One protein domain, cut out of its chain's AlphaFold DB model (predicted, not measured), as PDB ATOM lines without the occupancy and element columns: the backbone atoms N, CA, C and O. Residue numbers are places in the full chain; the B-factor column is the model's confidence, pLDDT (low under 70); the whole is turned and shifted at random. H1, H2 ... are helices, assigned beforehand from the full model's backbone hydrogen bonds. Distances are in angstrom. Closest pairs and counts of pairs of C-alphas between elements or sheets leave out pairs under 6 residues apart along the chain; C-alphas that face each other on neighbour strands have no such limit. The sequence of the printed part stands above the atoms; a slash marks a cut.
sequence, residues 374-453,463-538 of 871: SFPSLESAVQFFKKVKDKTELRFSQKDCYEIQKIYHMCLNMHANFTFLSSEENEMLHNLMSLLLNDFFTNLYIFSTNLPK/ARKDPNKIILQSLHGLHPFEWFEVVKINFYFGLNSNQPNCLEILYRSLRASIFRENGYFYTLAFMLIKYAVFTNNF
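This is residues 374 to 453 and 463 to 538 of the 871 residues of the protein "RNA polymerase III transcription factor TFIIIC" of Pseudoloma neurophilia (UniProt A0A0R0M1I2). Two groups of three helices each, H1 to H3 and H5 to H7, pack together where H3 crosses H5, and short H4 lies off to one end beyond H2. H1, H2 and H3 make an up-and-down bundle, each running against the one before; H5, H6 and H7 fold back on each other at shallow tilts. The printed part has 156 residues with seven named helices, H1 to H7 in order, and no named strand, all helix in class. It is compact, with a radius of gyration of the C-alphas of 16.1 A and spans of 51 by 38 by 26 A.

H1, residues 378 to 389, touches H3, residues 423 to 442, through residues 428 to 435 of H3 alone; C-alphas 378 and 428 are closest, 6.8 A. H2, residues 398 to 416, forms a helical hairpin with H3, closest at C-alphas 411 and 429, 5.9 A. H4, residues 467 to 474, touches no helix. The hub H3 touches H5, residues 480 to 496, at a steep tilt of 50 degrees, closest at C-alphas 437 and 486, 6.5 A. H6, residues 502 to 509, forms hairpins with H5, C-alphas 502 and 491 closest at 5.7 A, and with H7, residues 520 to 534, C-alphas 506 and 524 closest at 6.3 A. Every O i to N i+4 pair is within hydrogen-bond range in H1 to H7.

H1 begins at C-alpha 378 (136.417, 260.471, 142.709). H2 is 26.9 A long, H3 28.5 A, H5 24.7 A and H7 21.0 A. H7 ends at C-alpha 534 (164.215, 256.195, 162.659).

Residues 454 to 462 are not printed; C-alphas 453 and 463 are 13.7 A apart across the cut. Residues 463 to 468 stand free. Of the links printed whole, none is long. Mean pLDDT of the printed part is 73.9; 51 residues are under 70, among them 413 to 425.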
ATOM      1  N   SER A 374     137.696 261.254 129.197       38.94
ATOM      2  CA  SER A 374     137.285 262.081 130.335       38.94
ATOM      3  C   SER A 374     137.803 261.537 131.672       38.94
ATOM      4  O   SER A 374     137.723 260.331 131.939       38.94
ATOM      5  N   PHE A 375     138.294 262.442 132.527       42.00
ATOM      6  CA  PHE A 375     138.686 262.148 133.909       42.00
ATOM      7  C   PHE A 375     137.517 261.489 134.672       42.00
ATOM      8  O   PHE A 375     136.414 262.043 134.668       42.00
ATOM      9  N   PRO A 376     137.707 260.327 135.327       50.38
ATOM     10  CA  PRO A 376     136.709 259.781 136.239       50.38
ATOM     11  C   PRO A 376     136.622 260.670 137.484       50.38
ATOM     12  O   PRO A 376     137.649 261.006 138.072       50.38
ATOM     13  N   SER A 377     135.415 261.021 137.928       59.62
ATOM     14  CA  SER A 377     135.250 261.668 139.234       59.62
ATOM     15  C   SER A 377     135.669 260.717 140.364       59.62
ATOM     16  O   SER A 377     135.548 259.495 140.230       59.62
ATOM     17  N   LEU A 378     136.106 261.263 141.507       60.34
ATOM     18  CA  LEU A 378     136.417 260.471 142.709       60.34
ATOM     19  C   LEU A 378     135.253 259.539 143.086       60.34
ATOM     20  O   LEU A 378     135.460 258.381 143.440       60.34
ATOM     21  N   GLU A 379     134.020 260.023 142.945       64.75
ATOM     22  CA  GLU A 379     132.810 259.249 143.204       64.75
ATOM     23  C   GLU A 379     132.616 258.096 142.204       64.75
ATOM     24  O   GLU A 379     132.290 256.984 142.622       64.75
ATOM     25  N   SER A 380     132.915 258.302 140.916       66.44
ATOM     26  CA  SER A 380     132.935 257.232 139.906       66.44
ATOM     27  C   SER A 380     133.987 256.163 140.233       66.44
ATOM     28  O   SER A 380     133.686 254.968 140.203       66.44
ATOM     29  N   ALA A 381     135.192 256.570 140.648       67.88
ATOM     30  CA  ALA A 381     136.247 255.645 141.069       67.88
ATOM     31  C   ALA A 381     135.857 254.849 142.333       67.88
ATOM     32  O   ALA A 381     136.041 253.633 142.387       67.88
ATOM     33  N   VAL A 382     135.250 255.499 143.334       73.88
ATOM     34  CA  VAL A 382     134.733 254.834 144.544       73.88
ATOM     35  C   VAL A 382     133.603 253.857 144.206       73.88
ATOM     36  O   VAL A 382     133.586 252.743 144.734       73.88
ATOM     37  N   GLN A 383     132.666 254.229 143.329       74.12
ATOM     38  CA  GLN A 383     131.589 253.338 142.878       74.12
ATOM     39  C   GLN A 383     132.134 252.139 142.088       74.12
ATOM     40  O   GLN A 383     131.685 251.014 142.311       74.12
ATOM     41  N   PHE A 384     133.143 252.351 141.238       78.94
ATOM     42  CA  PHE A 384     133.856 251.285 140.535       78.94
ATOM     43  C   PHE A 384     134.518 250.304 141.516       78.94
ATOM     44  O   PHE A 384     134.200 249.115 141.489       78.94
ATOM     45  N   PHE A 385     135.352 250.779 142.449       76.12
ATOM     46  CA  PHE A 385     136.020 249.895 143.415       76.12
ATOM     47  C   PHE A 385     135.050 249.204 144.387       76.12
ATOM     48  O   PHE A 385     135.338 248.091 144.824       76.12
ATOM     49  N   LYS A 386     133.883 249.793 144.696       76.88
ATOM     50  CA  LYS A 386     132.797 249.093 145.413       76.88
ATOM     51  C   LYS A 386     132.234 247.938 144.579       76.88
ATOM     52  O   LYS A 386     132.309 246.793 145.008       76.88
ATOM     53  N   LYS A 387     131.781 248.222 143.352       76.44
ATOM     54  CA  LYS A 387     131.244 247.227 142.402       76.44
ATOM     55  C   LYS A 387     132.217 246.074 142.128       76.44
ATOM     56  O   LYS A 387     131.790 244.956 141.855       76.44
ATOM     57  N   VAL A 388     133.515 246.360 142.151       69.00
ATOM     58  CA  VAL A 388     134.587 245.380 141.952       69.00
ATOM     59  C   VAL A 388     134.850 244.549 143.212       69.00
ATOM     60  O   VAL A 388     135.002 243.339 143.088       69.00
ATOM     61  N   LYS A 389     134.835 245.142 144.415       64.62
ATOM     62  CA  LYS A 389     134.998 244.405 145.687       64.62
ATOM     63  C   LYS A 389     133.946 243.321 145.912       64.62
ATOM     64  O   LYS A 389     134.258 242.307 146.528       64.62
ATOM     65  N   ASP A 390     132.734 243.531 145.407       59.03
ATOM     66  CA  ASP A 390     131.636 242.566 145.528       59.03
ATOM     67  C   ASP A 390     131.773 241.375 144.552       59.03
ATOM     68  O   ASP A 390     131.087 240.363 144.705       59.03
ATOM     69  N   LYS A 391     132.679 241.450 143.563       58.41
ATOM     70  CA  LYS A 391     133.011 240.320 142.686       58.41
ATOM     71  C   LYS A 391     134.065 239.431 143.346       58.41
ATOM     72  O   LYS A 391     135.223 239.812 143.481       58.41
ATOM     73  N   THR A 392     133.717 238.180 143.629       53.97
ATOM     74  CA  THR A 392     134.668 237.151 144.096       53.97
ATOM     75  C   THR A 392     135.527 236.562 142.958       53.97
ATOM     76  O   THR A 392     135.894 235.388 142.997       53.97
ATOM     77  N   GLU A 393     135.798 237.334 141.904       59.84
ATOM     78  CA  GLU A 393     136.463 236.876 140.678       59.84
ATOM     79  C   GLU A 393     137.972 237.163 140.721       59.84
ATOM     80  O   GLU A 393     138.404 238.278 140.991       59.84
ATOM     81  N   LEU A 394     138.791 236.155 140.406       59.47
ATOM     82  CA  LEU A 394     140.264 236.237 140.405       59.47
ATOM     83  C   LEU A 394     140.868 237.022 139.223       59.47
ATOM     84  O   LEU A 394     142.089 237.162 139.156       59.47
ATOM     85  N   ARG A 395     140.056 237.456 138.252       65.25
ATOM     86  CA  ARG A 395     140.505 238.131 137.023       65.25
ATOM     87  C   ARG A 395     139.553 239.246 136.656       65.25
ATOM     88  O   ARG A 395     138.339 239.061 136.686       65.25
ATOM     89  N   PHE A 396     140.106 240.376 136.243       74.94
ATOM     90  CA  PHE A 396     139.308 241.529 135.848       74.94
ATOM     91  C   PHE A 396     139.006 241.492 134.352       74.94
ATOM     92  O   PHE A 396     139.790 240.981 133.547       74.94
ATOM     93  N   SER A 397     137.858 242.046 133.953       71.56
ATOM     94  CA  SER A 397     137.558 242.185 132.529       71.56
ATOM     95  C   SER A 397     138.518 243.187 131.881       71.56
ATOM     96  O   SER A 397     139.056 244.072 132.546       71.56
ATOM     97  N   GLN A 398     138.710 243.104 130.561       67.06
ATOM     98  CA  GLN A 398     139.582 244.044 129.842       67.06
ATOM     99  C   GLN A 398     139.116 245.513 129.984       67.06
ATOM    100  O   GLN A 398     139.938 246.417 129.889       67.06
ATOM    101  N   LYS A 399     137.824 245.748 130.270       65.06
ATOM    102  CA  LYS A 399     137.280 247.076 130.598       65.06
ATOM    103  C   LYS A 399     137.608 247.500 132.034       65.06
ATOM    104  O   LYS A 399     138.025 248.631 132.242       65.06
ATOM    105  N   ASP A 400     137.476 246.591 133.001       72.31
ATOM    106  CA  ASP A 400     137.800 246.873 134.407       72.31
ATOM    107  C   ASP A 400     139.313 247.147 134.587       72.31
ATOM    108  O   ASP A 400     139.696 248.054 135.321       72.31
ATOM    109  N   CYS A 401     140.176 246.429 133.852       71.94
ATOM    110  CA  CYS A 401     141.626 246.681 133.823       71.94
ATOM    111  C   CYS A 401     141.969 248.071 133.265       71.94
ATOM    112  O   CYS A 401     142.845 248.753 133.791       71.94
ATOM    113  N   TYR A 402     141.274 248.494 132.203       68.06
ATOM    114  CA  TYR A 402     141.479 249.803 131.581       68.06
ATOM    115  C   TYR A 402     141.108 250.953 132.529       68.06
ATOM    116  O   TYR A 402     141.851 251.926 132.627       68.06
ATOM    117  N   GLU A 403     140.011 250.834 133.286       69.88
ATOM    118  CA  GLU A 403     139.650 251.853 134.283       69.88
ATOM    119  C   GLU A 403     140.671 251.931 135.434       69.88
ATOM    120  O   GLU A 403     140.982 253.031 135.890       69.88
ATOM    121  N   ILE A 404     141.285 250.817 135.857       77.38
ATOM    122  CA  ILE A 404     142.375 250.853 136.854       77.38
ATOM    123  C   ILE A 404     143.641 251.508 136.296       77.38
ATOM    124  O   ILE A 404     144.201 252.381 136.960       77.38
ATOM    125  N   GLN A 405     144.060 251.158 135.076       71.62
ATOM    126  CA  GLN A 405     145.171 251.832 134.386       71.62
ATOM    127  C   GLN A 405     144.921 253.344 134.286       71.62
ATOM    128  O   GLN A 405     145.788 254.153 134.614       71.62
ATOM    129  N   LYS A 406     143.703 253.739 133.905       71.12
ATOM    130  CA  LYS A 406     143.274 255.137 133.802       71.12
ATOM    131  C   LYS A 406     143.336 255.868 135.148       71.12
ATOM    132  O   LYS A 406     143.870 256.974 135.205       71.12
ATOM    133  N   ILE A 407     142.854 255.254 136.233       75.00
ATOM    134  CA  ILE A 407     142.940 255.818 137.592       75.00
ATOM    135  C   ILE A 407     144.406 255.935 138.044       75.00
ATOM    136  O   ILE A 407     144.787 256.961 138.610       75.00
ATOM    137  N   TYR A 408     145.251 254.943 137.754       78.62
ATOM    138  CA  TYR A 408     146.682 254.972 138.072       78.62
ATOM    139  C   TYR A 408     147.430 256.089 137.329       78.62
ATOM    140  O   TYR A 408     148.092 256.907 137.970       78.62
ATOM    141  N   HIS A 409     147.279 256.197 136.005       71.12
ATOM    142  CA  HIS A 409     147.904 257.274 135.227       71.12
ATOM    143  C   HIS A 409     147.387 258.662 135.632       71.12
ATOM    144  O   HIS A 409     148.160 259.618 135.662       71.12
ATOM    145  N   MET A 410     146.113 258.783 136.021       68.56
ATOM    146  CA  MET A 410     145.579 260.017 136.603       68.56
ATOM    147  C   MET A 410     146.294 260.378 137.914       68.56
ATOM    148  O   MET A 410     146.699 261.527 138.091       68.56
ATOM    149  N   CYS A 411     146.518 259.407 138.805       75.62
ATOM    150  CA  CYS A 411     147.257 259.625 140.050       75.62
ATOM    151  C   CYS A 411     148.728 259.995 139.805       75.62
ATOM    152  O   CYS A 411     149.234 260.902 140.464       75.62
ATOM    153  N   LEU A 412     149.401 259.357 138.839       70.75
ATOM    154  CA  LEU A 412     150.761 259.733 138.435       70.75
ATOM    155  C   LEU A 412     150.828 261.169 137.901       70.75
ATOM    156  O   LEU A 412     151.696 261.928 138.321       70.75
ATOM    157  N   ASN A 413     149.901 261.561 137.024       67.56
ATOM    158  CA  ASN A 413     149.869 262.907 136.445       67.56
ATOM    159  C   ASN A 413     149.598 263.988 137.506       67.56
ATOM    160  O   ASN A 413     150.211 265.053 137.465       67.56
ATOM    161  N   MET A 414     148.731 263.713 138.486       65.38
ATOM    162  CA  MET A 414     148.546 264.603 139.639       65.38
ATOM    163  C   MET A 414     149.807 264.652 140.515       65.38
ATOM    164  O   MET A 414     150.241 265.733 140.904       65.38
ATOM    165  N   HIS A 415     150.451 263.508 140.772       65.44
ATOM    166  CA  HIS A 415     151.682 263.440 141.564       65.44
ATOM    167  C   HIS A 415     152.886 264.124 140.888       65.44
ATOM    168  O   HIS A 415     153.714 264.709 141.579       65.44
ATOM    169  N   ALA A 416     152.978 264.130 139.557       63.56
ATOM    170  CA  ALA A 416     154.012 264.881 138.836       63.56
ATOM    171  C   ALA A 416     153.903 266.404 139.067       63.56
ATOM    172  O   ALA A 416     154.914 267.102 139.085       63.56
ATOM    173  N   ASN A 417     152.690 266.905 139.327       60.31
ATOM    174  CA  ASN A 417     152.395 268.318 139.585       60.31
ATOM    175  C   ASN A 417     152.377 268.677 141.088       60.31
ATOM    176  O   ASN A 417     151.845 269.725 141.458       60.31
ATOM    177  N   PHE A 418     152.947 267.835 141.965       56.34
ATOM    178  CA  PHE A 418     152.811 267.918 143.432       56.34
ATOM    179  C   PHE A 418     153.091 269.302 144.045       56.34
ATOM    180  O   PHE A 418     152.489 269.660 145.054       56.34
ATOM    181  N   THR A 419     153.966 270.108 143.438       52.72
ATOM    182  CA  THR A 419     154.312 271.459 143.914       52.72
ATOM    183  C   THR A 419     153.207 272.509 143.739       52.72
ATOM    184  O   THR A 419     153.364 273.614 144.252       52.72
ATOM    185  N   PHE A 420     152.116 272.196 143.031       55.19
ATOM    186  CA  PHE A 420     151.036 273.142 142.704       55.19
ATOM    187  C   PHE A 420     149.624 272.648 143.065       55.19
ATOM    188  O   PHE A 420     148.651 273.331 142.751       55.19
ATOM    189  N   LEU A 421     149.492 271.487 143.715       59.84
ATOM    190  CA  LEU A 421     148.193 270.908 144.074       59.84
ATOM    191  C   LEU A 421     147.506 271.686 145.209       59.84
ATOM    192  O   LEU A 421     148.118 271.977 146.241       59.84
ATOM    193  N   SER A 422     146.207 271.940 145.061       63.75
ATOM    194  CA  SER A 422     145.348 272.436 146.143       63.75
ATOM    195  C   SER A 422     145.161 271.397 147.262       63.75
ATOM    196  O   SER A 422     145.511 270.220 147.125       63.75
ATOM    197  N   SER A 423     144.593 271.813 148.402       68.25
ATOM    198  CA  SER A 423     144.299 270.886 149.510       68.25
ATOM    199  C   SER A 423     143.316 269.783 149.095       68.25
ATOM    200  O   SER A 423     143.495 268.630 149.479       68.25
ATOM    201  N   GLU A 424     142.315 270.123 148.281       66.81
ATOM    202  CA  GLU A 424     141.282 269.193 147.812       66.81
ATOM    203  C   GLU A 424     141.838 268.191 146.789       66.81
ATOM    204  O   GLU A 424     141.532 267.001 146.853       66.81
ATOM    205  N   GLU A 425     142.721 268.627 145.883       67.25
ATOM    206  CA  GLU A 425     143.384 267.733 144.921       67.25
ATOM    207  C   GLU A 425     144.381 266.785 145.602       67.25
ATOM    208  O   GLU A 425     144.479 265.618 145.218       67.25
ATOM    209  N   ASN A 426     145.084 267.242 146.645       72.00
ATOM    210  CA  ASN A 426     145.938 266.376 147.465       72.00
ATOM    211  C   ASN A 426     145.127 265.300 148.204       72.00
ATOM    212  O   ASN A 426     145.537 264.137 148.241       72.00
ATOM    213  N   GLU A 427     143.967 265.659 148.762       76.06
ATOM    214  CA  GLU A 427     143.063 264.700 149.401       76.06
ATOM    215  C   GLU A 427     142.457 263.725 148.375       76.06
ATOM    216  O   GLU A 427     142.408 262.516 148.619       76.06
ATOM    217  N   MET A 428     142.080 264.208 147.188       74.69
ATOM    218  CA  MET A 428     141.601 263.372 146.084       74.69
ATOM    219  C   MET A 428     142.667 262.365 145.625       74.69
ATOM    220  O   MET A 428     142.374 261.170 145.527       74.69
ATOM    221  N   LEU A 429     143.905 262.822 145.398       78.50
ATOM    222  CA  LEU A 429     145.048 261.980 145.036       78.50
ATOM    223  C   LEU A 429     145.309 260.911 146.104       78.50
ATOM    224  O   LEU A 429     145.458 259.737 145.763       78.50
ATOM    225  N   HIS A 430     145.313 261.286 147.386       81.06
ATOM    226  CA  HIS A 430     145.452 260.329 148.483       81.06
ATOM    227  C   HIS A 430     144.332 259.286 148.478       81.06
ATOM    228  O   HIS A 430     144.607 258.088 148.536       81.06
ATOM    229  N   ASN A 431     143.075 259.718 148.364       82.00
ATOM    230  CA  ASN A 431     141.931 258.815 148.408       82.00
ATOM    231  C   ASN A 431     141.977 257.806 147.249       82.00
ATOM    232  O   ASN A 431     141.814 256.608 147.486       82.00
ATOM    233  N   LEU A 432     142.311 258.237 146.032       82.50
ATOM    234  CA  LEU A 432     142.489 257.348 144.875       82.50
ATOM    235  C   LEU A 432     143.681 256.393 145.035       82.50
ATOM    236  O   LEU A 432     143.548 255.191 144.788       82.50
ATOM    237  N   MET A 433     144.823 256.890 145.514       83.94
ATOM    238  CA  MET A 433     146.004 256.059 145.769       83.94
ATOM    239  C   MET A 433     145.779 255.054 146.904       83.94
ATOM    240  O   MET A 433     146.320 253.948 146.845       83.94
ATOM    241  N   SER A 434     144.925 255.380 147.879       86.50
ATOM    242  CA  SER A 434     144.497 254.463 148.939       86.50
ATOM    243  C   SER A 434     143.556 253.366 148.419       86.50
ATOM    244  O   SER A 434     143.642 252.225 148.875       86.50
ATOM    245  N   LEU A 435     142.705 253.668 147.425       87.25
ATOM    246  CA  LEU A 435     141.855 252.677 146.755       87.25
ATOM    247  C   LEU A 435     142.704 251.685 145.952       87.25
ATOM    248  O   LEU A 435     142.524 250.478 146.120       87.25
ATOM    249  N   LEU A 436     143.679 252.178 145.178       88.12
ATOM    250  CA  LEU A 436     144.660 251.344 144.470       88.12
ATOM    251  C   LEU A 436     145.488 250.488 145.443       88.12
ATOM    252  O   LEU A 436     145.635 249.286 145.237       88.12
ATOM    253  N   LEU A 437     145.986 251.063 146.544       89.69
ATOM    254  CA  LEU A 437     146.735 250.310 147.558       89.69
ATOM    255  C   LEU A 437     145.872 249.252 148.258       89.69
ATOM    256  O   LEU A 437     146.354 248.163 148.582       89.69
ATOM    257  N   ASN A 438     144.599 249.552 148.514       88.69
ATOM    258  CA  ASN A 438     143.682 248.562 149.054       88.69
ATOM    259  C   ASN A 438     143.464 247.425 148.049       88.69
ATOM    260  O   ASN A 438     143.514 246.271 148.460       88.69
ATOM    261  N   ASP A 439     143.213 247.743 146.775       87.00
ATOM    262  CA  ASP A 439     143.023 246.755 145.709       87.00
ATOM    263  C   ASP A 439     144.237 245.820 145.584       87.00
ATOM    264  O   ASP A 439     144.083 244.602 145.686       87.00
ATOM    265  N   PHE A 440     145.450 246.390 145.544       89.19
ATOM    266  CA  PHE A 440     146.721 245.665 145.645       89.19
ATOM    267  C   PHE A 440     146.721 244.668 146.811       89.19
ATOM    268  O   PHE A 440     147.016 243.488 146.629       89.19
ATOM    269  N   PHE A 441     146.357 245.117 148.017       87.81
ATOM    270  CA  PHE A 441     146.344 244.281 149.220       87.81
ATOM    271  C   PHE A 441     145.202 243.259 149.298       87.81
ATOM    272  O   PHE A 441     145.315 242.322 150.096       87.81
ATOM    273  N   THR A 442     144.127 243.425 148.525       84.88
ATOM    274  CA  THR A 442     143.044 242.437 148.380       84.88
ATOM    275  C   THR A 442     143.257 241.481 147.209       84.88
ATOM    276  O   THR A 442     142.637 240.419 147.182       84.88
ATOM    277  N   ASN A 443     144.152 241.804 146.274       84.25
ATOM    278  CA  ASN A 443     144.460 240.968 145.123       84.25
ATOM    279  C   ASN A 443     145.117 239.639 145.564       84.25
ATOM    280  O   ASN A 443     146.264 239.577 146.023       84.25
ATOM    281  N   LEU A 444     144.366 238.547 145.393       79.62
ATOM    282  CA  LEU A 444     144.771 237.193 145.773       79.62
ATOM    283  C   LEU A 444     145.931 236.647 144.924       79.62
ATOM    284  O   LEU A 444     146.698 235.817 145.412       79.62
ATOM    285  N   TYR A 445     146.088 237.109 143.679       77.81
ATOM    286  CA  TYR A 445     147.183 236.714 142.790       77.81
ATOM    287  C   TYR A 445     148.525 237.272 143.296       77.81
ATOM    288  O   TYR A 445     149.475 236.509 143.498       77.81
ATOM    289  N   ILE A 446     148.571 238.570 143.622       84.31
ATOM    290  CA  ILE A 446     149.762 239.282 144.132       84.31
ATOM    291  C   ILE A 446     150.288 238.678 145.442       84.31
ATOM    292  O   ILE A 446     151.500 238.618 145.662       84.31
ATOM    293  N   PHE A 447     149.395 238.213 146.318       82.88
ATOM    294  CA  PHE A 447     149.760 237.627 147.615       82.88
ATOM    295  C   PHE A 447     149.750 236.095 147.646       82.88
ATOM    296  O   PHE A 447     149.997 235.498 148.700       82.88
ATOM    297  N   SER A 448     149.532 235.447 146.499       73.06
ATOM    298  CA  SER A 448     149.621 233.995 146.386       73.06
ATOM    299  C   SER A 448     151.028 233.501 146.739       73.06
ATOM    300  O   SER A 448     152.049 234.028 146.293       73.06
ATOM    301  N   THR A 449     151.106 232.466 147.575       58.34
ATOM    302  CA  THR A 449     152.397 231.918 148.024       58.34
ATOM    303  C   THR A 449     153.116 231.122 146.937       58.34
ATOM    304  O   THR A 449     154.336 230.990 147.016       58.34
ATOM    305  N   ASN A 450     152.372 230.649 145.928       56.22
ATOM    306  CA  ASN A 450     152.820 229.793 144.834       56.22
ATOM    307  C   ASN A 450     152.291 230.300 143.474       56.22
ATOM    308  O   ASN A 450     151.380 229.690 142.909       56.22
ATOM    309  N   LEU A 451     152.901 231.355 142.919       53.75
ATOM    310  CA  LEU A 451     152.708 231.742 141.509       53.75
ATOM    311  C   LEU A 451     152.788 230.543 140.526       53.75
ATOM    312  O   LEU A 451     151.923 230.464 139.653       53.75
ATOM    313  N   PRO A 452     153.697 229.548 140.683       45.59
ATOM    314  CA  PRO A 452     153.810 228.436 139.729       45.59
ATOM    315  C   PRO A 452     152.581 227.521 139.631       45.59
ATOM    316  O   PRO A 452     152.407 226.838 138.627       45.59
ATOM    317  N   LYS A 453     151.698 227.486 140.643       44.81
ATOM    318  CA  LYS A 453     150.500 226.625 140.607       44.81
ATOM    319  C   LYS A 453     149.310 227.251 139.872       44.81
ATOM    320  O   LYS A 453     148.284 226.592 139.749       44.81
ATOM    321  N   ALA A 463     143.608 228.454 128.441       47.88
ATOM    322  CA  ALA A 463     145.006 228.127 128.138       47.88
ATOM    323  C   ALA A 463     145.398 228.329 126.651       47.88
ATOM    324  O   ALA A 463     146.556 228.168 126.296       47.88
ATOM    325  N   ARG A 464     144.431 228.676 125.784       43.03
ATOM    326  CA  ARG A 464     144.613 229.047 124.368       43.03
ATOM    327  C   ARG A 464     144.602 230.570 124.124       43.03
ATOM    328  O   ARG A 464     144.398 230.994 122.992       43.03
ATOM    329  N   LYS A 465     144.711 231.391 125.173       52.91
ATOM    330  CA  LYS A 465     144.786 232.862 125.099       52.91
ATOM    331  C   LYS A 465     146.106 233.342 125.698       52.91
ATOM    332  O   LYS A 465     146.615 232.705 126.616       52.91
ATOM    333  N   ASP A 466     146.595 234.486 125.227       56.22
ATOM    334  CA  ASP A 466     147.919 235.028 125.558       56.22
ATOM    335  C   ASP A 466     148.155 235.076 127.082       56.22
ATOM    336  O   ASP A 466     147.441 235.797 127.797       56.22
ATOM    337  N   PRO A 467     149.156 234.352 127.618       57.16
ATOM    338  CA  PRO A 467     149.372 234.260 129.061       57.16
ATOM    339  C   PRO A 467     149.696 235.629 129.666       57.16
ATOM    340  O   PRO A 467     149.196 235.953 130.740       57.16
ATOM    341  N   ASN A 468     150.423 236.482 128.938       58.88
ATOM    342  CA  ASN A 468     150.724 237.859 129.335       58.88
ATOM    343  C   ASN A 468     149.451 238.688 129.569       58.88
ATOM    344  O   ASN A 468     149.354 239.413 130.560       58.88
ATOM    345  N   LYS A 469     148.434 238.530 128.714       64.69
ATOM    346  CA  LYS A 469     147.140 239.209 128.856       64.69
ATOM    347  C   LYS A 469     146.368 238.706 130.076       64.69
ATOM    348  O   LYS A 469     145.728 239.499 130.765       64.69
ATOM    349  N   ILE A 470     146.451 237.410 130.372       66.31
ATOM    350  CA  ILE A 470     145.788 236.803 131.533       66.31
ATOM    351  C   ILE A 470     146.501 237.177 132.846       66.31
ATOM    352  O   ILE A 470     145.835 237.460 133.844       66.31
ATOM    353  N   ILE A 471     147.836 237.230 132.853       71.00
ATOM    354  CA  ILE A 471     148.638 237.724 133.983       71.00
ATOM    355  C   ILE A 471     148.292 239.190 134.250       71.00
ATOM    356  O   ILE A 471     147.969 239.532 135.384       71.00
ATOM    357  N   LEU A 472     148.247 240.032 133.213       72.12
ATOM    358  CA  LEU A 472     147.865 241.439 133.347       72.12
ATOM    359  C   LEU A 472     146.437 241.598 133.903       72.12
ATOM    360  O   LEU A 472     146.224 242.400 134.806       72.12
ATOM    361  N   GLN A 473     145.477 240.778 133.457       74.75
ATOM    362  CA  GLN A 473     144.115 240.732 134.021       74.75
ATOM    363  C   GLN A 473     144.063 240.249 135.480       74.75
ATOM    364  O   GLN A 473     143.185 240.668 136.235       74.75
ATOM    365  N   SER A 474     144.995 239.384 135.886       79.00
ATOM    366  CA  SER A 474     145.135 238.895 137.269       79.00
ATOM    367  C   SER A 474     145.853 239.915 138.169       79.00
ATOM    368  O   SER A 474     145.627 239.953 139.375       79.00
ATOM    369  N   LEU A 475     146.666 240.800 137.582       78.31
ATOM    370  CA  LEU A 475     147.239 242.001 138.205       78.31
ATOM    371  C   LEU A 475     146.333 243.242 138.067       78.31
ATOM    372  O   LEU A 475     146.783 244.362 138.308       78.31
ATOM    373  N   HIS A 476     145.072 243.043 137.667       81.88
ATOM    374  CA  HIS A 476     144.037 244.072 137.500       81.88
ATOM    375  C   HIS A 476     144.387 245.203 136.508       81.88
ATOM    376  O   HIS A 476     143.803 246.282 136.557       81.88
ATOM    377  N   GLY A 477     145.311 244.957 135.576       69.81
ATOM    378  CA  GLY A 477     145.733 245.906 134.542       69.81
ATOM    379  C   GLY A 477     147.092 246.566 134.780       69.81
ATOM    380  O   GLY A 477     147.620 247.146 133.836       69.81
ATOM    381  N   LEU A 478     147.680 246.470 135.976       75.56
ATOM    382  CA  LEU A 478     148.953 247.132 136.295       75.56
ATOM    383  C   LEU A 478     150.128 246.152 136.353       75.56
ATOM    384  O   LEU A 478     150.018 245.027 136.843       75.56
ATOM    385  N   HIS A 479     151.285 246.596 135.879       78.75
ATOM    386  CA  HIS A 479     152.534 245.844 135.904       78.75
ATOM    387  C   HIS A 479     153.202 245.887 137.292       78.75
ATOM    388  O   HIS A 479     152.928 246.781 138.097       78.75
ATOM    389  N   PRO A 480     154.139 244.967 137.602       81.25
ATOM    390  CA  PRO A 480     154.814 244.949 138.900       81.25
ATOM    391  C   PRO A 480     155.532 246.257 139.269       81.25
ATOM    392  O   PRO A 480     155.506 246.649 140.430       81.25
ATOM    393  N   PHE A 481     156.135 246.961 138.304       78.50
ATOM    394  CA  PHE A 481     156.736 248.278 138.553       78.50
ATOM    395  C   PHE A 481     155.691 249.330 138.964       78.50
ATOM    396  O   PHE A 481     155.906 250.090 139.903       78.50
ATOM    397  N   GLU A 482     154.529 249.328 138.313       82.62
ATOM    398  CA  GLU A 482     153.450 250.280 138.582       82.62
ATOM    399  C   GLU A 482     152.868 250.057 139.985       82.62
ATOM    400  O   GLU A 482     152.728 250.996 140.770       82.62
ATOM    401  N   TRP A 483     152.667 248.793 140.372       88.56
ATOM    402  CA  TRP A 483     152.310 248.430 141.746       88.56
ATOM    403  C   TRP A 483     153.382 248.816 142.780       88.56
ATOM    404  O   TRP A 483     153.041 249.201 143.903       88.56
ATOM    405  N   PHE A 484     154.670 248.737 142.434       87.19
ATOM    406  CA  PHE A 484     155.753 249.203 143.305       87.19
ATOM    407  C   PHE A 484     155.686 250.723 143.527       87.19
ATOM    408  O   PHE A 484     155.798 251.171 144.671       87.19
ATOM    409  N   GLU A 485     155.423 251.510 142.481       82.62
ATOM    410  CA  GLU A 485     155.236 252.960 142.598       82.62
ATOM    411  C   GLU A 485     153.972 253.327 143.399       82.62
ATOM    412  O   GLU A 485     154.047 254.200 144.266       82.62
ATOM    413  N   VAL A 486     152.852 252.600 143.252       88.44
ATOM    414  CA  VAL A 486     151.667 252.765 144.129       88.44
ATOM    415  C   VAL A 486     152.039 252.579 145.606       88.44
ATOM    416  O   VAL A 486     151.695 253.423 146.438       88.44
ATOM    417  N   VAL A 487     152.765 251.510 145.952       90.31
ATOM    418  CA  VAL A 487     153.218 251.245 147.334       90.31
ATOM    419  C   VAL A 487     154.154 252.348 147.840       90.31
ATOM    420  O   VAL A 487     154.017 252.805 148.976       90.31
ATOM    421  N   LYS A 488     155.097 252.784 147.001       86.75
ATOM    422  CA  LYS A 488     156.108 253.801 147.314       86.75
ATOM    423  C   LYS A 488     155.481 255.177 147.557       86.75
ATOM    424  O   LYS A 488     155.775 255.790 148.582       86.75
ATOM    425  N   ILE A 489     154.587 255.634 146.679       84.44
ATOM    426  CA  ILE A 489     153.901 256.931 146.809       84.44
ATOM    427  C   ILE A 489     153.002 256.943 148.054       84.44
ATOM    428  O   ILE A 489     153.090 257.875 148.852       84.44
ATOM    429  N   ASN A 490     152.215 255.885 148.292       86.38
ATOM    430  CA  ASN A 490     151.401 255.776 149.510       86.38
ATOM    431  C   ASN A 490     152.253 255.795 150.792       86.38
ATOM    432  O   ASN A 490     151.866 256.414 151.782       86.38
ATOM    433  N   PHE A 491     153.423 255.145 150.786       88.50
ATOM    434  CA  PHE A 491     154.347 255.191 151.919       88.50
ATOM    435  C   PHE A 491     154.874 256.612 152.174       88.50
ATOM    436  O   PHE A 491     154.835 257.067 153.316       88.50
ATOM    437  N   TYR A 492     155.316 257.336 151.140       84.56
ATOM    438  CA  TYR A 492     155.776 258.723 151.294       84.56
ATOM    439  C   TYR A 492     154.659 259.680 151.727       84.56
ATOM    440  O   TYR A 492     154.897 260.535 152.579       84.56
ATOM    441  N   PHE A 493     153.436 259.506 151.221       80.19
ATOM    442  CA  PHE A 493     152.287 260.279 151.690       80.19
ATOM    443  C   PHE A 493     152.015 260.012 153.178       80.19
ATOM    444  O   PHE A 493     151.945 260.942 153.978       80.19
ATOM    445  N   GLY A 494     151.966 258.739 153.581       79.94
ATOM    446  CA  GLY A 494     151.766 258.357 154.979       79.94
ATOM    447  C   GLY A 494     152.872 258.849 155.924       79.94
ATOM    448  O   GLY A 494     152.577 259.157 157.080       79.94
ATOM    449  N   LEU A 495     154.122 258.970 155.453       81.44
ATOM    450  CA  LEU A 495     155.205 259.621 156.201       81.44
ATOM    451  C   LEU A 495     154.907 261.104 156.449       81.44
ATOM    452  O   LEU A 495     154.970 261.547 157.593       81.44
ATOM    453  N   ASN A 496     154.553 261.850 155.400       77.12
ATOM    454  CA  ASN A 496     154.246 263.279 155.503       77.12
ATOM    455  C   ASN A 496     153.013 263.541 156.389       77.12
ATOM    456  O   ASN A 496     152.958 264.546 157.092       77.12
ATOM    457  N   SER A 497     152.050 262.615 156.402       72.19
ATOM    458  CA  SER A 497     150.826 262.684 157.212       72.19
ATOM    459  C   SER A 497     150.933 262.035 158.604       72.19
ATOM    460  O   SER A 497     149.914 261.916 159.281       72.19
ATOM    461  N   ASN A 498     152.118 261.579 159.040       71.62
ATOM    462  CA  ASN A 498     152.332 260.869 160.317       71.62
ATOM    463  C   ASN A 498     151.371 259.677 160.569       71.62
ATOM    464  O   ASN A 498     150.985 259.386 161.703       71.62
ATOM    465  N   GLN A 499     150.996 258.948 159.514       72.88
ATOM    466  CA  GLN A 499     150.112 257.781 159.609       72.88
ATOM    467  C   GLN A 499     150.808 256.613 160.348       72.88
ATOM    468  O   GLN A 499     151.925 256.231 159.987       72.88
ATOM    469  N   PRO A 500     150.164 255.958 161.336       60.28
ATOM    470  CA  PRO A 500     150.808 254.918 162.151       60.28
ATOM    471  C   PRO A 500     151.118 253.621 161.381       60.28
ATOM    472  O   PRO A 500     151.933 252.809 161.822       60.28
ATOM    473  N   ASN A 501     150.487 253.412 160.221       73.81
ATOM    474  CA  ASN A 501     150.513 252.143 159.489       73.81
ATOM    475  C   ASN A 501     151.606 252.047 158.403       73.81
ATOM    476  O   ASN A 501     151.708 251.021 157.730       73.81
ATOM    477  N   CYS A 502     152.468 253.058 158.246       82.88
ATOM    478  CA  CYS A 502     153.492 253.110 157.189       82.88
ATOM    479  C   CYS A 502     154.477 251.923 157.203       82.88
ATOM    480  O   CYS A 502     154.858 251.418 156.146       82.88
ATOM    481  N   LEU A 503     154.846 251.418 158.389       82.62
ATOM    482  CA  LEU A 503     155.665 250.201 158.527       82.62
ATOM    483  C   LEU A 503     154.946 248.949 158.004       82.62
ATOM    484  O   LEU A 503     155.583 248.076 157.414       82.62
ATOM    485  N   GLU A 504     153.631 248.857 158.217       85.56
ATOM    486  CA  GLU A 504     152.834 247.695 157.821       85.56
ATOM    487  C   GLU A 504     152.593 247.673 156.307       85.56
ATOM    488  O   GLU A 504     152.624 246.595 155.721       85.56
ATOM    489  N   ILE A 505     152.471 248.836 155.650       88.75
ATOM    490  CA  ILE A 505     152.430 248.930 154.179       88.75
ATOM    491  C   ILE A 505     153.680 248.267 153.579       88.75
ATOM    492  O   ILE A 505     153.562 247.293 152.836       88.75
ATOM    493  N   LEU A 506     154.882 248.712 153.964       89.00
ATOM    494  CA  LEU A 506     156.133 248.125 153.461       89.00
ATOM    495  C   LEU A 506     156.288 246.646 153.856       89.00
ATOM    496  O   LEU A 506     156.685 245.815 153.035       89.00
ATOM    497  N   TYR A 507     155.968 246.283 155.102       86.94
ATOM    498  CA  TYR A 507     156.136 244.911 155.586       86.94
ATOM    499  C   TYR A 507     155.170 243.910 154.930       86.94
ATOM    500  O   TYR A 507     155.576 242.772 154.640       86.94
ATOM    501  N   ARG A 508     153.922 244.320 154.657       88.19
ATOM    502  CA  ARG A 508     152.972 243.547 153.846       88.19
ATOM    503  C   ARG A 508     153.457 243.452 152.411       88.19
ATOM    504  O   ARG A 508     153.520 242.336 151.910       88.19
ATOM    505  N   SER A 509     153.898 244.545 151.790       89.88
ATOM    506  CA  SER A 509     154.431 244.530 150.418       89.88
ATOM    507  C   SER A 509     155.634 243.592 150.253       89.88
ATOM    508  O   SER A 509     155.705 242.869 149.268       89.88
ATOM    509  N   LEU A 510     156.498 243.438 151.266       86.38
ATOM    510  CA  LEU A 510     157.552 242.402 151.293       86.38
ATOM    511  C   LEU A 510     157.034 240.942 151.337       86.38
ATOM    512  O   LEU A 510     157.833 240.013 151.497       86.38
ATOM    513  N   ARG A 511     155.720 240.700 151.321       84.31
ATOM    514  CA  ARG A 511     155.104 239.371 151.139       84.31
ATOM    515  C   ARG A 511     154.586 239.153 149.716       84.31
ATOM    516  O   ARG A 511     154.391 237.990 149.368       84.31
ATOM    517  N   ALA A 512     154.393 240.219 148.933       86.75
ATOM    518  CA  ALA A 512     153.933 240.136 147.552       86.75
ATOM    519  C   ALA A 512     154.899 239.266 146.738       86.75
ATOM    520  O   ALA A 512     156.122 239.406 146.841       86.75
ATOM    521  N   SER A 513     154.353 238.332 145.967       80.62
ATOM    522  CA  SER A 513     155.133 237.395 145.159       80.62
ATOM    523  C   SER A 513     155.855 238.125 144.023       80.62
ATOM    524  O   SER A 513     157.057 237.932 143.845       80.62
ATOM    525  N   ILE A 514     155.165 239.068 143.373       82.12
ATOM    526  CA  ILE A 514     155.640 239.868 142.231       82.12
ATOM    527  C   ILE A 514     156.886 240.733 142.490       82.12
ATOM    528  O   ILE A 514     157.527 241.182 141.545       82.12
ATOM    529  N   PHE A 515     157.241 240.996 143.753       85.00
ATOM    530  CA  PHE A 515     158.422 241.799 144.094       85.00
ATOM    531  C   PHE A 515     159.670 240.960 144.381       85.00
ATOM    532  O   PHE A 515     160.730 241.548 144.559       85.00
ATOM    533  N   ARG A 516     159.579 239.622 144.453       73.38
ATOM    534  CA  ARG A 516     160.698 238.763 144.893       73.38
ATOM    535  C   ARG A 516     161.854 238.679 143.901       73.38
ATOM    536  O   ARG A 516     162.995 238.575 144.336       73.38
ATOM    537  N   GLU A 517     161.552 238.689 142.609       59.03
ATOM    538  CA  GLU A 517     162.514 238.375 141.540       59.03
ATOM    539  C   GLU A 517     163.245 239.617 141.006       59.03
ATOM    540  O   GLU A 517     164.274 239.500 140.353       59.03
ATOM    541  N   ASN A 518     162.764 240.813 141.355       59.06
ATOM    542  CA  ASN A 518     163.309 242.093 140.909       59.06
ATOM    543  C   ASN A 518     163.861 242.917 142.086       59.06
ATOM    544  O   ASN A 518     163.458 242.742 143.239       59.06
ATOM    545  N   GLY A 519     164.748 243.878 141.795       70.56
ATOM    546  CA  GLY A 519     165.444 244.703 142.799       70.56
ATOM    547  C   GLY A 519     164.541 245.428 143.815       70.56
ATOM    548  O   GLY A 519     164.996 245.770 144.910       70.56
ATOM    549  N   TYR A 520     163.249 245.584 143.502       83.38
ATOM    550  CA  TYR A 520     162.201 246.119 144.376       83.38
ATOM    551  C   TYR A 520     162.188 245.505 145.784       83.38
ATOM    552  O   TYR A 520     161.990 246.241 146.751       83.38
ATOM    553  N   PHE A 521     162.440 244.195 145.939       84.75
ATOM    554  CA  PHE A 521     162.489 243.558 147.265       84.75
ATOM    555  C   PHE A 521     163.525 244.216 148.183       84.75
ATOM    556  O   PHE A 521     163.225 244.539 149.334       84.75
ATOM    557  N   TYR A 522     164.735 244.447 147.668       83.31
ATOM    558  CA  TYR A 522     165.807 245.086 148.425       83.31
ATOM    559  C   TYR A 522     165.474 246.545 148.720       83.31
ATOM    560  O   TYR A 522     165.642 246.976 149.859       83.31
ATOM    561  N   THR A 523     164.936 247.283 147.746       85.50
ATOM    562  CA  THR A 523     164.526 248.682 147.934       85.50
ATOM    563  C   THR A 523     163.479 248.814 149.044       85.50
ATOM    564  O   THR A 523     163.691 249.574 149.990       85.50
ATOM    565  N   LEU A 524     162.413 248.001 149.019       87.75
ATOM    566  CA  LEU A 524     161.404 247.956 150.087       87.75
ATOM    567  C   LEU A 524     162.013 247.559 151.441       87.75
ATOM    568  O   LEU A 524     161.666 248.140 152.472       87.75
ATOM    569  N   ALA A 525     162.933 246.591 151.460       84.94
ATOM    570  CA  ALA A 525     163.566 246.127 152.691       84.94
ATOM    571  C   ALA A 525     164.505 247.182 153.304       84.94
ATOM    572  O   ALA A 525     164.486 247.375 154.520       84.94
ATOM    573  N   PHE A 526     165.275 247.912 152.492       85.88
ATOM    574  CA  PHE A 526     166.121 249.015 152.958       85.88
ATOM    575  C   PHE A 526     165.302 250.238 153.388       85.88
ATOM    576  O   PHE A 526     165.617 250.827 154.424       85.88
ATOM    577  N   MET A 527     164.216 250.579 152.680       88.50
ATOM    578  CA  MET A 527     163.254 251.598 153.131       88.50
ATOM    579  C   MET A 527     162.672 251.234 154.504       88.50
ATOM    580  O   MET A 527     162.665 252.065 155.415       88.50
ATOM    581  N   LEU A 528     162.269 249.972 154.687       87.25
ATOM    582  CA  LEU A 528     161.730 249.470 155.949       87.25
ATOM    583  C   LEU A 528     162.776 249.461 157.073       87.25
ATOM    584  O   LEU A 528     162.456 249.853 158.192       87.25
ATOM    585  N   ILE A 529     164.031 249.086 156.798       83.94
ATOM    586  CA  ILE A 529     165.135 249.173 157.773       83.94
ATOM    587  C   ILE A 529     165.376 250.628 158.189       83.94
ATOM    588  O   ILE A 529     165.410 250.911 159.386       83.94
ATOM    589  N   LYS A 530     165.499 251.552 157.226       84.25
ATOM    590  CA  LYS A 530     165.750 252.978 157.486       84.25
ATOM    591  C   LYS A 530     164.640 253.589 158.343       84.25
ATOM    592  O   LYS A 530     164.930 254.263 159.331       84.25
ATOM    593  N   TYR A 531     163.380 253.308 158.014       85.19
ATOM    594  CA  TYR A 531     162.240 253.837 158.762       85.19
ATOM    595  C   TYR A 531     162.044 253.157 160.128       85.19
ATOM    596  O   TYR A 531     161.743 253.837 161.108       85.19
ATOM    597  N   ALA A 532     162.288 251.847 160.247       81.56
ATOM    598  CA  ALA A 532     162.250 251.144 161.533       81.56
ATOM    599  C   ALA A 532     163.364 251.605 162.491       81.56
ATOM    600  O   ALA A 532     163.139 251.663 163.696       81.56
ATOM    601  N   VAL A 533     164.541 251.966 161.969       79.12
ATOM    602  CA  VAL A 533     165.620 252.610 162.740       79.12
ATOM    603  C   VAL A 533     165.192 253.998 163.218       79.12
ATOM    604  O   VAL A 533     165.281 254.274 164.410       79.12
ATOM    605  N   PHE A 534     164.666 254.840 162.323       80.75
ATOM    606  CA  PHE A 534     164.215 256.195 162.659       80.75
ATOM    607  C   PHE A 534     163.084 256.209 163.704       80.75
ATOM    608  O   PHE A 534     163.098 257.013 164.629       80.75
ATOM    609  N   THR A 535     162.135 255.274 163.602       76.69
ATOM    610  CA  THR A 535     161.006 255.119 164.542       76.69
ATOM    611  C   THR A 535     161.320 254.249 165.765       76.69
ATOM    612  O   THR A 535     160.427 253.968 166.565       76.69
ATOM    613  N   ASN A 536     162.568 253.786 165.919       75.19
ATOM    614  CA  ASN A 536     163.009 252.885 166.991       75.19
ATOM    615  C   ASN A 536     162.192 251.567 167.093       75.19
ATOM    616  O   ASN A 536     162.096 250.939 168.152       75.19
ATOM    617  N   ASN A 537     161.576 251.119 165.990       75.62
ATOM    618  CA  ASN A 537     160.689 249.957 165.956       75.62
ATOM    619  C   ASN A 537     161.453 248.647 165.690       75.62
ATOM    620  O   ASN A 537     161.505 248.100 164.581       75.62
ATOM    621  N   PHE A 538     162.007 248.091 166.767       72.50
ATOM    622  CA  PHE A 538     162.805 246.862 166.740       72.50
ATOM    623  C   PHE A 538     162.095 245.625 166.171       72.50
ATOM    624  O   PHE A 538     162.779 244.687 165.750       72.50
TER     625      PHE A 538